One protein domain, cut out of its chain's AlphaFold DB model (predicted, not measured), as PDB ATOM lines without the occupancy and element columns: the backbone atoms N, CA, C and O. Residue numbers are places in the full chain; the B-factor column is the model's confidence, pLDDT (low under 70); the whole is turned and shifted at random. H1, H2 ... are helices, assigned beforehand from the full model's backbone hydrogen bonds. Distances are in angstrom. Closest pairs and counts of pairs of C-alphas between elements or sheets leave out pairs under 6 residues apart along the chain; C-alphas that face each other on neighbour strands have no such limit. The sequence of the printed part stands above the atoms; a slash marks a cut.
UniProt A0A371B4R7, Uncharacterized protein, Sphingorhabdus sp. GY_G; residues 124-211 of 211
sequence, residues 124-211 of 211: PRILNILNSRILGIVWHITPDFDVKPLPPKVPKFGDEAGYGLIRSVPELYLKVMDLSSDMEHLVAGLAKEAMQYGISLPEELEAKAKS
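AT A GLANCE: This is residues 124 to 211 of the 211 residues of an uncharacterized protein of Sphingorhabdus sp. GY_G (UniProt A0A371B4R7). A helical hairpin of H4 and the long H5 makes the body; H6 crosses H5 on one side, H1 runs alongside H5 on the other, and the short H2 and H3 sit near H5. From this body a long loop, residues 137 to 164, reaches out along the longest axis and comes back, and its residues 149 to 156 stick out freely. The printed part has 88 residues with six named helices, H1 to H6 in chain order, and no named strand; its class is all helix. The whole is compact, with a radius of gyration of the C-alphas of 13.9 A, yet elongated in outline, spanning 41 by 26 by 24 A.

HOW THE PARTS SIT: Begin at H1, residues 124 to 130, and look across to H5, residues 181 to 196: they are close but not clearly touching, with the C-alphas of Leu 127 and Met 183 closest at 6.4 A, and run the same way at a shallow tilt of 6 degrees. After a tight link comes H2, residues 133 to 136, which only just touches H3, residues 165 to 168, with 3 pairs of C-alphas within 8 A; the closest are those of Gly 136 and Leu 165, 4.7 A apart. H4, residues 170 to 179, forms a helical hairpin with H5: they run opposite ways at a shallow tilt of 31 degrees. Here H5 touches H4 with residues 183 to 187 alone, and the closest C-alphas are those of Met 177 and Glu 184, 4.3 A apart. H6, residues 203 to 210, touches H5 about perpendicular, at 87 degrees; look at Lys 192 and Ala 209, whose C-alphas are the closest at 4.3 A. H1 and H6 are apart. In H1 and H5 every O i to N i+4 pair is within hydrogen-bond range, in H4 4 of 6 and in H6 3 of 4, while H2 and H3 are too short for such a pair.

IN THESE COORDINATES: Find C-alpha 124 at (-50.096, -47.378, 49.671), where H1 begins; it runs 10.0 A. H4 is 15.2 A long. Find C-alpha 181 at (-51.735, -36.455, 53.623); from there H5 runs 22.5 A to C-alpha 196. H6 runs 10.8 A to C-alpha 210 at (-46.451, -22.671, 46.926).

THE WHOLE: The two C-alphas farthest apart are those of Val 147 and Leu 179, at 41.9 A. The printed part has no cut, and H2 to H3 is the long link, with 28 residues. Residues 133 to 163 have a pLDDT under 70; the mean of the printed part is 70.8.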
ATOM      1  N   PRO A 124     -51.512 -47.078  49.422       91.38
ATOM      2  CA  PRO A 124     -50.096 -47.378  49.671       91.38
ATOM      3  C   PRO A 124     -49.334 -47.815  48.414       91.38
ATOM      4  O   PRO A 124     -48.174 -47.455  48.223       91.38
ATOM      5  N   ARG A 125     -49.991 -48.573  47.528       92.81
ATOM      6  CA  ARG A 125     -49.391 -49.051  46.280       92.81
ATOM      7  C   ARG A 125     -49.241 -47.919  45.272       92.81
ATOM      8  O   ARG A 125     -48.173 -47.769  44.689       92.81
ATOM      9  N   ILE A 126     -50.283 -47.100  45.111       91.19
ATOM     10  CA  ILE A 126     -50.238 -45.914  44.246       91.19
ATOM     11  C   ILE A 126     -49.143 -44.961  44.743       91.19
ATOM     12  O   ILE A 126     -48.358 -44.474  43.937       91.19
ATOM     13  N   LEU A 127     -49.032 -44.762  46.063       84.75
ATOM     14  CA  LEU A 127     -48.010 -43.907  46.669       84.75
ATOM     15  C   LEU A 127     -46.620 -44.432  46.327       84.75
ATOM     16  O   LEU A 127     -45.790 -43.677  45.843       84.75
ATOM     17  N   ASN A 128     -46.379 -45.729  46.515       82.94
ATOM     18  CA  ASN A 128     -45.092 -46.345  46.207       82.94
ATOM     19  C   ASN A 128     -44.702 -46.198  44.725       82.94
ATOM     20  O   ASN A 128     -43.543 -45.927  44.420       82.94
ATOM     21  N   ILE A 129     -45.662 -46.340  43.806       83.56
ATOM     22  CA  ILE A 129     -45.421 -46.171  42.366       83.56
ATOM     23  C   ILE A 129     -45.099 -44.707  42.036       83.56
ATOM     24  O   ILE A 129     -44.112 -44.427  41.353       83.56
ATOM     25  N   LEU A 130     -45.924 -43.769  42.513       82.75
ATOM     26  CA  LEU A 130     -45.805 -42.346  42.187       82.75
ATOM     27  C   LEU A 130     -44.676 -41.645  42.952       82.75
ATOM     28  O   LEU A 130     -44.171 -40.628  42.475       82.75
ATOM     29  N   ASN A 131     -44.207 -42.215  44.065       75.75
ATOM     30  CA  ASN A 131     -43.030 -41.775  44.820       75.75
ATOM     31  C   ASN A 131     -41.702 -42.146  44.126       75.75
ATOM     32  O   ASN A 131     -40.693 -42.472  44.747       75.75
ATOM     33  N   SER A 132     -41.696 -42.108  42.797       73.62
ATOM     34  CA  SER A 132     -40.506 -42.239  41.977       73.62
ATOM     35  C   SER A 132     -40.255 -40.905  41.296       73.62
ATOM     36  O   SER A 132     -40.974 -40.515  40.379       73.62
ATOM     37  N   ARG A 133     -39.195 -40.203  41.711       65.56
ATOM     38  CA  ARG A 133     -38.764 -38.940  41.085       65.56
ATOM     39  C   ARG A 133     -38.497 -39.103  39.582       65.56
ATOM     40  O   ARG A 133     -38.810 -38.213  38.794       65.56
ATOM     41  N   ILE A 134     -37.960 -40.257  39.177       65.50
ATOM     42  CA  ILE A 134     -37.738 -40.607  37.765       65.50
ATOM     43  C   ILE A 134     -39.073 -40.692  37.029       65.50
ATOM     44  O   ILE A 134     -39.230 -40.084  35.977       65.50
ATOM     45  N   LEU A 135     -40.052 -41.398  37.595       65.81
ATOM     46  CA  LEU A 135     -41.377 -41.525  36.991       65.81
ATOM     47  C   LEU A 135     -42.114 -40.181  36.944       65.81
ATOM     48  O   LEU A 135     -42.695 -39.832  35.916       65.81
ATOM     49  N   GLY A 136     -42.077 -39.439  38.049       60.28
ATOM     50  CA  GLY A 136     -42.822 -38.203  38.236       60.28
ATOM     51  C   GLY A 136     -42.273 -37.029  37.436       60.28
ATOM     52  O   GLY A 136     -43.068 -36.265  36.900       60.28
ATOM     53  N   ILE A 137     -40.945 -36.896  37.316       56.31
ATOM     54  CA  ILE A 137     -40.305 -35.672  36.797       56.31
ATOM     55  C   ILE A 137     -39.249 -35.959  35.723       56.31
ATOM     56  O   ILE A 137     -39.192 -35.221  34.743       56.31
ATOM     57  N   VAL A 138     -38.433 -37.010  35.875       60.97
ATOM     58  CA  VAL A 138     -37.187 -37.188  35.103       60.97
ATOM     59  C   VAL A 138     -37.270 -38.380  34.143       60.97
ATOM     60  O   VAL A 138     -36.711 -39.451  34.395       60.97
ATOM     61  N   TRP A 139     -37.927 -38.207  32.995       63.56
ATOM     62  CA  TRP A 139     -37.881 -39.211  31.928       63.56
ATOM     63  C   TRP A 139     -36.579 -39.060  31.130       63.56
ATOM     64  O   TRP A 139     -36.514 -38.289  30.181       63.56
ATOM     65  N   HIS A 140     -35.543 -39.799  31.543       51.84
ATOM     66  CA  HIS A 140     -34.186 -39.860  30.964       51.84
ATOM     67  C   HIS A 140     -34.066 -39.415  29.491       51.84
ATOM     68  O   HIS A 140     -34.559 -40.099  28.601       51.84
ATOM     69  N   ILE A 141     -33.328 -38.347  29.203       46.00
ATOM     70  CA  ILE A 141     -32.771 -38.108  27.864       46.00
ATOM     71  C   ILE A 141     -31.315 -38.593  27.894       46.00
ATOM     72  O   ILE A 141     -30.609 -38.428  28.885       46.00
ATOM     73  N   THR A 142     -30.905 -39.305  26.851       35.50
ATOM     74  CA  THR A 142     -29.532 -39.786  26.637       35.50
ATOM     75  C   THR A 142     -28.631 -38.645  26.121       35.50
ATOM     76  O   THR A 142     -29.139 -37.621  25.687       35.50
ATOM     77  N   PRO A 143     -27.303 -38.827  26.103       33.50
ATOM     78  CA  PRO A 143     -26.315 -38.047  26.847       33.50
ATOM     79  C   PRO A 143     -25.911 -36.670  26.278       33.50
ATOM     80  O   PRO A 143     -25.061 -36.029  26.887       33.50
ATOM     81  N   ASP A 144     -26.470 -36.189  25.169       37.25
ATOM     82  CA  ASP A 144     -25.945 -34.993  24.498       37.25
ATOM     83  C   ASP A 144     -26.900 -33.812  24.642       37.25
ATOM     84  O   ASP A 144     -28.008 -33.884  24.134       37.25
ATOM     85  N   PHE A 145     -26.455 -32.770  25.355       28.25
ATOM     86  CA  PHE A 145     -26.487 -31.345  24.980       28.25
ATOM     87  C   PHE A 145     -25.718 -30.576  26.076       28.25
ATOM     88  O   PHE A 145     -26.197 -30.374  27.185       28.25
ATOM     89  N   ASP A 146     -24.458 -30.260  25.786       32.91
ATOM     90  CA  ASP A 146     -23.539 -29.416  26.573       32.91
ATOM     91  C   ASP A 146     -23.987 -27.931  26.369       32.91
ATOM     92  O   ASP A 146     -24.523 -27.612  25.310       32.91
ATOM     93  N   VAL A 147     -23.859 -26.918  27.242       34.12
ATOM     94  CA  VAL A 147     -22.698 -26.482  28.031       34.12
ATOM     95  C   VAL A 147     -23.131 -25.444  29.105       34.12
ATOM     96  O   VAL A 147     -23.430 -24.292  28.780       34.12
ATOM     97  N   LYS A 148     -23.067 -25.796  30.401       34.25
ATOM     98  CA  LYS A 148     -22.406 -25.019  31.490       34.25
ATOM     99  C   LYS A 148     -22.493 -25.760  32.842       34.25
ATOM    100  O   LYS A 148     -23.537 -26.334  33.160       34.25
ATOM    101  N   PRO A 149     -21.432 -25.772  33.675       37.25
ATOM    102  CA  PRO A 149     -21.363 -26.651  34.847       37.25
ATOM    103  C   PRO A 149     -22.282 -26.177  35.982       37.25
ATOM    104  O   PRO A 149     -22.278 -24.999  36.332       37.25
ATOM    105  N   LEU A 150     -23.036 -27.103  36.590       36.53
ATOM    106  CA  LEU A 150     -23.757 -26.843  37.844       36.53
ATOM    107  C   LEU A 150     -22.772 -26.909  39.036       36.53
ATOM    108  O   LEU A 150     -21.752 -27.598  38.939       36.53
ATOM    109  N   PRO A 151     -23.053 -26.218  40.157       34.72
ATOM    110  CA  PRO A 151     -22.163 -26.158  41.320       34.72
ATOM    111  C   PRO A 151     -21.900 -27.529  41.978       34.72
ATOM    112  O   PRO A 151     -22.723 -28.445  41.875       34.72
ATOM    113  N   PRO A 152     -20.781 -27.683  42.713       33.56
ATOM    114  CA  PRO A 152     -20.338 -28.972  43.232       33.56
ATOM    115  C   PRO A 152     -21.186 -29.412  44.435       33.56
ATOM    116  O   PRO A 152     -21.041 -28.847  45.519       33.56
ATOM    117  N   LYS A 153     -22.062 -30.410  44.208       35.09
ATOM    118  CA  LYS A 153     -22.717 -31.369  45.148       35.09
ATOM    119  C   LYS A 153     -24.087 -31.882  44.658       35.09
ATOM    120  O   LYS A 153     -24.748 -32.623  45.379       35.09
ATOM    121  N   VAL A 154     -24.498 -31.556  43.433       34.06
ATOM    122  CA  VAL A 154     -25.710 -32.106  42.800       34.06
ATOM    123  C   VAL A 154     -25.296 -33.112  41.715       34.06
ATOM    124  O   VAL A 154     -24.487 -32.746  40.861       34.06
ATOM    125  N   PRO A 155     -25.802 -34.361  41.707       33.22
ATOM    126  CA  PRO A 155     -25.600 -35.270  40.579       33.22
ATOM    127  C   PRO A 155     -26.244 -34.665  39.322       33.22
ATOM    128  O   PRO A 155     -27.457 -34.466  39.283       33.22
ATOM    129  N   LYS A 156     -25.428 -34.320  38.320       32.16
ATOM    130  CA  LYS A 156     -25.850 -33.675  37.066       32.16
ATOM    131  C   LYS A 156     -26.015 -34.720  35.955       32.16
ATOM    132  O   LYS A 156     -25.096 -35.510  35.763       32.16
ATOM    133  N   PHE A 157     -27.111 -34.668  35.189       35.47
ATOM    134  CA  PHE A 157     -27.252 -35.358  33.896       35.47
ATOM    135  C   PHE A 157     -28.088 -34.515  32.907       35.47
ATOM    136  O   PHE A 157     -29.305 -34.456  33.056       35.47
ATOM    137  N   GLY A 158     -27.419 -33.924  31.903       38.38
ATOM    138  CA  GLY A 158     -27.998 -33.346  30.671       38.38
ATOM    139  C   GLY A 158     -28.666 -31.964  30.772       38.38
ATOM    140  O   GLY A 158     -29.125 -31.575  31.842       38.38
ATOM    141  N   ASP A 159     -28.734 -31.251  29.639       38.31
ATOM    142  CA  ASP A 159     -29.412 -29.955  29.478       38.31
ATOM    143  C   ASP A 159     -30.428 -30.018  28.300       38.31
ATOM    144  O   ASP A 159     -30.162 -29.514  27.220       38.31
ATOM    145  N   GLU A 160     -31.579 -30.681  28.503       34.88
ATOM    146  CA  GLU A 160     -32.883 -30.492  27.816       34.88
ATOM    147  C   GLU A 160     -33.942 -31.410  28.483       34.88
ATOM    148  O   GLU A 160     -33.610 -32.485  28.985       34.88
ATOM    149  N   ALA A 161     -35.207 -30.978  28.595       37.72
ATOM    150  CA  ALA A 161     -36.175 -31.531  29.557       37.72
ATOM    151  C   ALA A 161     -37.116 -32.625  28.996       37.72
ATOM    152  O   ALA A 161     -37.924 -32.384  28.102       37.72
ATOM    153  N   GLY A 162     -37.071 -33.820  29.600       41.97
ATOM    154  CA  GLY A 162     -38.025 -34.920  29.411       41.97
ATOM    155  C   GLY A 162     -39.010 -34.979  30.577       41.97
ATOM    156  O   GLY A 162     -38.705 -35.538  31.626       41.97
ATOM    157  N   TYR A 163     -40.171 -34.353  30.423       59.78
ATOM    158  CA  TYR A 163     -41.086 -34.127  31.540       59.78
ATOM    159  C   TYR A 163     -41.852 -35.393  31.932       59.78
ATOM    160  O   TYR A 163     -42.482 -36.031  31.090       59.78
ATOM    161  N   GLY A 164     -41.800 -35.720  33.224       71.19
ATOM    162  CA  GLY A 164     -42.397 -36.927  33.774       71.19
ATOM    163  C   GLY A 164     -43.926 -36.938  33.845       71.19
ATOM    164  O   GLY A 164     -44.638 -36.120  33.251       71.19
ATOM    165  N   LEU A 165     -44.451 -37.916  34.581       81.19
ATOM    166  CA  LEU A 165     -45.876 -38.214  34.613       81.19
ATOM    167  C   LEU A 165     -46.724 -37.047  35.154       81.19
ATOM    168  O   LEU A 165     -47.852 -36.888  34.698       81.19
ATOM    169  N   ILE A 166     -46.174 -36.177  36.015       84.62
ATOM    170  CA  ILE A 166     -46.902 -35.017  36.570       84.62
ATOM    171  C   ILE A 166     -47.311 -33.986  35.516       84.62
ATOM    172  O   ILE A 166     -48.343 -33.341  35.657       84.62
ATOM    173  N   ARG A 167     -46.541 -33.857  34.431       84.38
ATOM    174  CA  ARG A 167     -46.912 -33.006  33.291       84.38
ATOM    175  C   ARG A 167     -47.779 -33.755  32.283       84.38
ATOM    176  O   ARG A 167     -48.617 -33.150  31.627       84.38
ATOM    177  N   SER A 168     -47.527 -35.050  32.112       86.12
ATOM    178  CA  SER A 168     -48.195 -35.849  31.079       86.12
ATOM    179  C   SER A 168     -49.624 -36.242  31.454       86.12
ATOM    180  O   SER A 168     -50.445 -36.435  30.561       86.12
ATOM    181  N   VAL A 169     -49.893 -36.397  32.753       91.62
ATOM    182  CA  VAL A 169     -51.188 -36.790  33.331       91.62
ATOM    183  C   VAL A 169     -51.406 -36.007  34.643       91.62
ATOM    184  O   VAL A 169     -51.449 -36.609  35.721       91.62
ATOM    185  N   PRO A 170     -51.457 -34.661  34.613       91.81
ATOM    186  CA  PRO A 170     -51.613 -33.846  35.822       91.81
ATOM    187  C   PRO A 170     -52.897 -34.163  36.598       91.81
ATOM    188  O   PRO A 170     -52.904 -34.109  37.826       91.81
ATOM    189  N   GLU A 171     -53.958 -34.573  35.902       94.44
ATOM    190  CA  GLU A 171     -55.225 -35.013  36.481       94.44
ATOM    191  C   GLU A 171     -55.057 -36.193  37.447       94.44
ATOM    192  O   GLU A 171     -55.797 -36.292  38.424       94.44
ATOM    193  N   LEU A 172     -54.056 -37.061  37.241       94.81
ATOM    194  CA  LEU A 172     -53.754 -38.137  38.183       94.81
ATOM    195  C   LEU A 172     -53.263 -37.564  39.512       94.81
ATOM    196  O   LEU A 172     -53.715 -37.997  40.564       94.81
ATOM    197  N   TYR A 173     -52.345 -36.599  39.464       92.94
ATOM    198  CA  TYR A 173     -51.715 -36.014  40.650       92.94
ATOM    199  C   TYR A 173     -52.702 -35.166  41.451       92.94
ATOM    200  O   TYR A 173     -52.748 -35.283  42.675       92.94
ATOM    201  N   LEU A 174     -53.545 -34.402  40.754       94.38
ATOM    202  CA  LEU A 174     -54.670 -33.682  41.352       94.38
ATOM    203  C   LEU A 174     -55.677 -34.628  42.004       94.38
ATOM    204  O   LEU A 174     -56.249 -34.313  43.036       94.38
ATOM    205  N   LYS A 175     -55.876 -35.816  41.436       94.94
ATOM    206  CA  LYS A 175     -56.794 -36.799  42.005       94.94
ATOM    207  C   LYS A 175     -56.208 -37.544  43.198       94.94
ATOM    208  O   LYS A 175     -56.919 -37.807  44.164       94.94
ATOM    209  N   VAL A 176     -54.936 -37.940  43.131       93.94
ATOM    210  CA  VAL A 176     -54.331 -38.773  44.181       93.94
ATOM    211  C   VAL A 176     -53.993 -37.988  45.440       93.94
ATOM    212  O   VAL A 176     -53.937 -38.590  46.509       93.94
ATOM    213  N   MET A 177     -53.805 -36.668  45.350       92.81
ATOM    214  CA  MET A 177     -53.521 -35.855  46.533       92.81
ATOM    215  C   MET A 177     -54.656 -35.851  47.557       92.81
ATOM    216  O   MET A 177     -54.386 -35.762  48.749       92.81
ATOM    217  N   ASP A 178     -55.899 -36.033  47.113       93.31
ATOM    218  CA  ASP A 178     -57.063 -36.099  47.998       93.31
ATOM    219  C   ASP A 178     -57.195 -37.458  48.713       93.31
ATOM    220  O   ASP A 178     -58.094 -37.649  49.534       93.31
ATOM    221  N   LEU A 179     -56.325 -38.433  48.412       93.00
ATOM    222  CA  LEU A 179     -56.402 -39.777  48.996       93.00
ATOM    223  C   LEU A 179     -55.767 -39.866  50.390       93.00
ATOM    224  O   LEU A 179     -56.204 -40.687  51.199       93.00
ATOM    225  N   SER A 180     -54.715 -39.090  50.665       92.19
ATOM    226  CA  SER A 180     -54.039 -39.053  51.969       92.19
ATOM    227  C   SER A 180     -53.103 -37.847  52.104       92.19
ATOM    228  O   SER A 180     -52.636 -37.296  51.110       92.19
ATOM    229  N   SER A 181     -52.742 -37.492  53.343       91.69
ATOM    230  CA  SER A 181     -51.735 -36.455  53.623       91.69
ATOM    231  C   SER A 181     -50.376 -36.760  52.989       91.69
ATOM    232  O   SER A 181     -49.704 -35.865  52.484       91.69
ATOM    233  N   ASP A 182     -49.970 -38.034  52.973       88.19
ATOM    234  CA  ASP A 182     -48.702 -38.451  52.369       88.19
ATOM    235  C   ASP A 182     -48.699 -38.227  50.851       88.19
ATOM    236  O   ASP A 182     -47.684 -37.815  50.286       88.19
ATOM    237  N   MET A 183     -49.840 -38.456  50.189       88.50
ATOM    238  CA  MET A 183     -50.002 -38.146  48.770       88.50
ATOM    239  C   MET A 183     -49.956 -36.646  48.515       88.50
ATOM    240  O   MET A 183     -49.279 -36.215  47.587       88.50
ATOM    241  N   GLU A 184     -50.628 -35.845  49.342       91.31
ATOM    242  CA  GLU A 184     -50.568 -34.388  49.232       91.31
ATOM    243  C   GLU A 184     -49.124 -33.876  49.348       91.31
ATOM    244  O   GLU A 184     -48.670 -33.119  48.487       91.31
ATOM    245  N   HIS A 185     -48.369 -34.342  50.348       85.75
ATOM    246  CA  HIS A 185     -46.962 -33.975  50.518       85.75
ATOM    247  C   HIS A 185     -46.091 -34.406  49.336       85.75
ATOM    248  O   HIS A 185     -45.243 -33.629  48.883       85.75
ATOM    249  N   LEU A 186     -46.303 -35.617  48.812       84.75
ATOM    250  CA  LEU A 186     -45.612 -36.093  47.619       84.75
ATOM    251  C   LEU A 186     -45.897 -35.178  46.420       84.75
ATOM    252  O   LEU A 186     -44.964 -34.724  45.758       84.75
ATOM    253  N   VAL A 187     -47.172 -34.898  46.143       88.00
ATOM    254  CA  VAL A 187     -47.604 -34.091  44.994       88.00
ATOM    255  C   VAL A 187     -47.064 -32.665  45.100       88.00
ATOM    256  O   VAL A 187     -46.493 -32.171  44.130       88.00
ATOM    257  N   ALA A 188     -47.155 -32.032  46.273       87.69
ATOM    258  CA  ALA A 188     -46.596 -30.702  46.515       87.69
ATOM    259  C   ALA A 188     -45.072 -30.673  46.306       87.69
ATOM    260  O   ALA A 188     -44.548 -29.773  45.646       87.69
ATOM    261  N   GLY A 189     -44.355 -31.689  46.804       83.44
ATOM    262  CA  GLY A 189     -42.913 -31.835  46.606       83.44
ATOM    263  C   GLY A 189     -42.533 -31.968  45.130       83.44
ATOM    264  O   GLY A 189     -41.634 -31.267  44.660       83.44
ATOM    265  N   LEU A 190     -43.254 -32.810  44.385       82.19
ATOM    266  CA  LEU A 190     -43.030 -33.003  42.953       82.19
ATOM    267  C   LEU A 190     -43.376 -31.749  42.139       82.19
ATOM    268  O   LEU A 190     -42.618 -31.378  41.244       82.19
ATOM    269  N   ALA A 191     -44.483 -31.071  42.453       86.62
ATOM    270  CA  ALA A 191     -44.895 -29.843  41.777       86.62
ATOM    271  C   ALA A 191     -43.890 -28.706  42.014       86.62
ATOM    272  O   ALA A 191     -43.479 -28.030  41.071       86.62
ATOM    273  N   LYS A 192     -43.421 -28.543  43.256       83.06
ATOM    274  CA  LYS A 192     -42.393 -27.558  43.614       83.06
ATOM    275  C   LYS A 192     -41.097 -27.791  42.859       83.06
ATOM    276  O   LYS A 192     -40.526 -26.853  42.308       83.06
ATOM    277  N   GLU A 193     -40.640 -29.033  42.823       80.31
ATOM    278  CA  GLU A 193     -39.447 -29.399  42.074       80.31
ATOM    279  C   GLU A 193     -39.630 -29.158  40.569       80.31
ATOM    280  O   GLU A 193     -38.763 -28.575  39.922       80.31
ATOM    281  N   ALA A 194     -40.778 -29.537  40.008       77.69
ATOM    282  CA  ALA A 194     -41.077 -29.307  38.604       77.69
ATOM    283  C   ALA A 194     -41.049 -27.810  38.248       77.69
ATOM    284  O   ALA A 194     -40.416 -27.416  37.266       77.69
ATOM    285  N   MET A 195     -41.636 -26.951  39.083       79.56
ATOM    286  CA  MET A 195     -41.573 -25.500  38.896       79.56
ATOM    287  C   MET A 195     -40.143 -24.949  38.989       79.56
ATOM    288  O   MET A 195     -39.790 -24.050  38.226       79.56
ATOM    289  N   GLN A 196     -39.290 -25.492  39.868       78.56
ATOM    290  CA  GLN A 196     -37.869 -25.109  39.942       78.56
ATOM    291  C   GLN A 196     -37.113 -25.409  38.641       78.56
ATOM    292  O   GLN A 196     -36.185 -24.681  38.292       78.56
ATOM    293  N   TYR A 197     -37.530 -26.441  37.907       72.06
ATOM    294  CA  TYR A 197     -36.998 -26.779  36.588       72.06
ATOM    295  C   TYR A 197     -37.687 -26.035  35.428       72.06
ATOM    296  O   TYR A 197     -37.436 -26.350  34.267       72.06
ATOM    297  N   GLY A 198     -38.555 -25.055  35.708       72.88
ATOM    298  CA  GLY A 198     -39.260 -24.284  34.678       72.88
ATOM    299  C   GLY A 198     -40.355 -25.072  33.952       72.88
ATOM    300  O   GLY A 198     -40.719 -24.730  32.827       72.88
ATOM    301  N   ILE A 199     -40.871 -26.144  34.562       74.00
ATOM    302  CA  ILE A 199     -41.994 -26.916  34.026       74.00
ATOM    303  C   ILE A 199     -43.291 -26.149  34.300       74.00
ATOM    304  O   ILE A 199     -43.614 -25.886  35.455       74.00
ATOM    305  N   SER A 200     -44.052 -25.835  33.247       80.69
ATOM    306  CA  SER A 200     -45.422 -25.328  33.397       80.69
ATOM    307  C   SER A 200     -46.354 -26.463  33.824       80.69
ATOM    308  O   SER A 200     -46.350 -27.539  33.215       80.69
ATOM    309  N   LEU A 201     -47.130 -26.217  34.878       85.31
ATOM    310  CA  LEU A 201     -48.139 -27.126  35.414       85.31
ATOM    311  C   LEU A 201     -49.509 -26.426  35.412       85.31
ATOM    312  O   LEU A 201     -49.565 -25.202  35.323       85.31
ATOM    313  N   PRO A 202     -50.624 -27.168  35.517       90.25
ATOM    314  CA  PRO A 202     -51.923 -26.558  35.785       90.25
ATOM    315  C   PRO A 202     -51.907 -25.718  37.067       90.25
ATOM    316  O   PRO A 202     -51.236 -26.085  38.036       90.25
ATOM    317  N   GLU A 203     -52.689 -24.634  37.088       91.38
ATOM    318  CA  GLU A 203     -52.724 -23.653  38.190       91.38
ATOM    319  C   GLU A 203     -52.929 -24.303  39.565       91.38
ATOM    320  O   GLU A 203     -52.312 -23.898  40.548       91.38
ATOM    321  N   GLU A 204     -53.747 -25.354  39.632       92.25
ATOM    322  CA  GLU A 204     -54.022 -26.110  40.855       92.25
ATOM    323  C   GLU A 204     -52.762 -26.791  41.423       92.25
ATOM    324  O   GLU A 204     -52.503 -26.717  42.626       92.25
ATOM    325  N   LEU A 205     -51.920 -27.388  40.569       90.19
ATOM    326  CA  LEU A 205     -50.646 -27.982  40.992       90.19
ATOM    327  C   LEU A 205     -49.604 -26.906  41.318       90.19
ATOM    328  O   LEU A 205     -48.826 -27.064  42.262       90.19
ATOM    329  N   GLU A 206     -49.605 -25.787  40.590       90.38
ATOM    330  CA  GLU A 206     -48.733 -24.653  40.909       90.38
ATOM    331  C   GLU A 206     -49.073 -24.013  42.259       90.38
ATOM    332  O   GLU A 206     -48.177 -23.580  42.986       90.38
ATOM    333  N   ALA A 207     -50.357 -23.939  42.616       90.81
ATOM    334  CA  ALA A 207     -50.793 -23.445  43.917       90.81
ATOM    335  C   ALA A 207     -50.264 -24.339  45.047       90.81
ATOM    336  O   ALA A 207     -49.773 -23.838  46.058       90.81
ATOM    337  N   LYS A 208     -50.278 -25.659  44.840       87.06
ATOM    338  CA  LYS A 208     -49.805 -26.658  45.809       87.06
ATOM    339  C   LYS A 208     -48.289 -26.697  45.972       87.06
ATOM    340  O   LYS A 208     -47.791 -27.040  47.034       87.06
ATOM    341  N   ALA A 209     -47.539 -26.282  44.959       82.56
ATOM    342  CA  ALA A 209     -46.099 -26.073  45.081       82.56
ATOM    343  C   ALA A 209     -45.719 -24.877  45.983       82.56
ATOM    344  O   ALA A 209     -44.571 -24.788  46.433       82.56
ATOM    345  N   LYS A 210     -46.654 -23.935  46.194       81.94
ATOM    346  CA  LYS A 210     -46.451 -22.671  46.926       81.94
ATOM    347  C   LYS A 210     -46.983 -22.703  48.364       81.94
ATOM    348  O   LYS A 210     -46.599 -21.824  49.135       81.94
ATOM    349  N   SER A 211     -47.861 -23.653  48.692       71.81
ATOM    350  CA  SER A 211     -48.360 -23.923  50.051       71.81
ATOM    351  C   SER A 211     -47.322 -24.642  50.901       71.81
ATOM    352  O   SER A 211     -47.171 -24.257  52.079       71.81
TER     353      SER A 211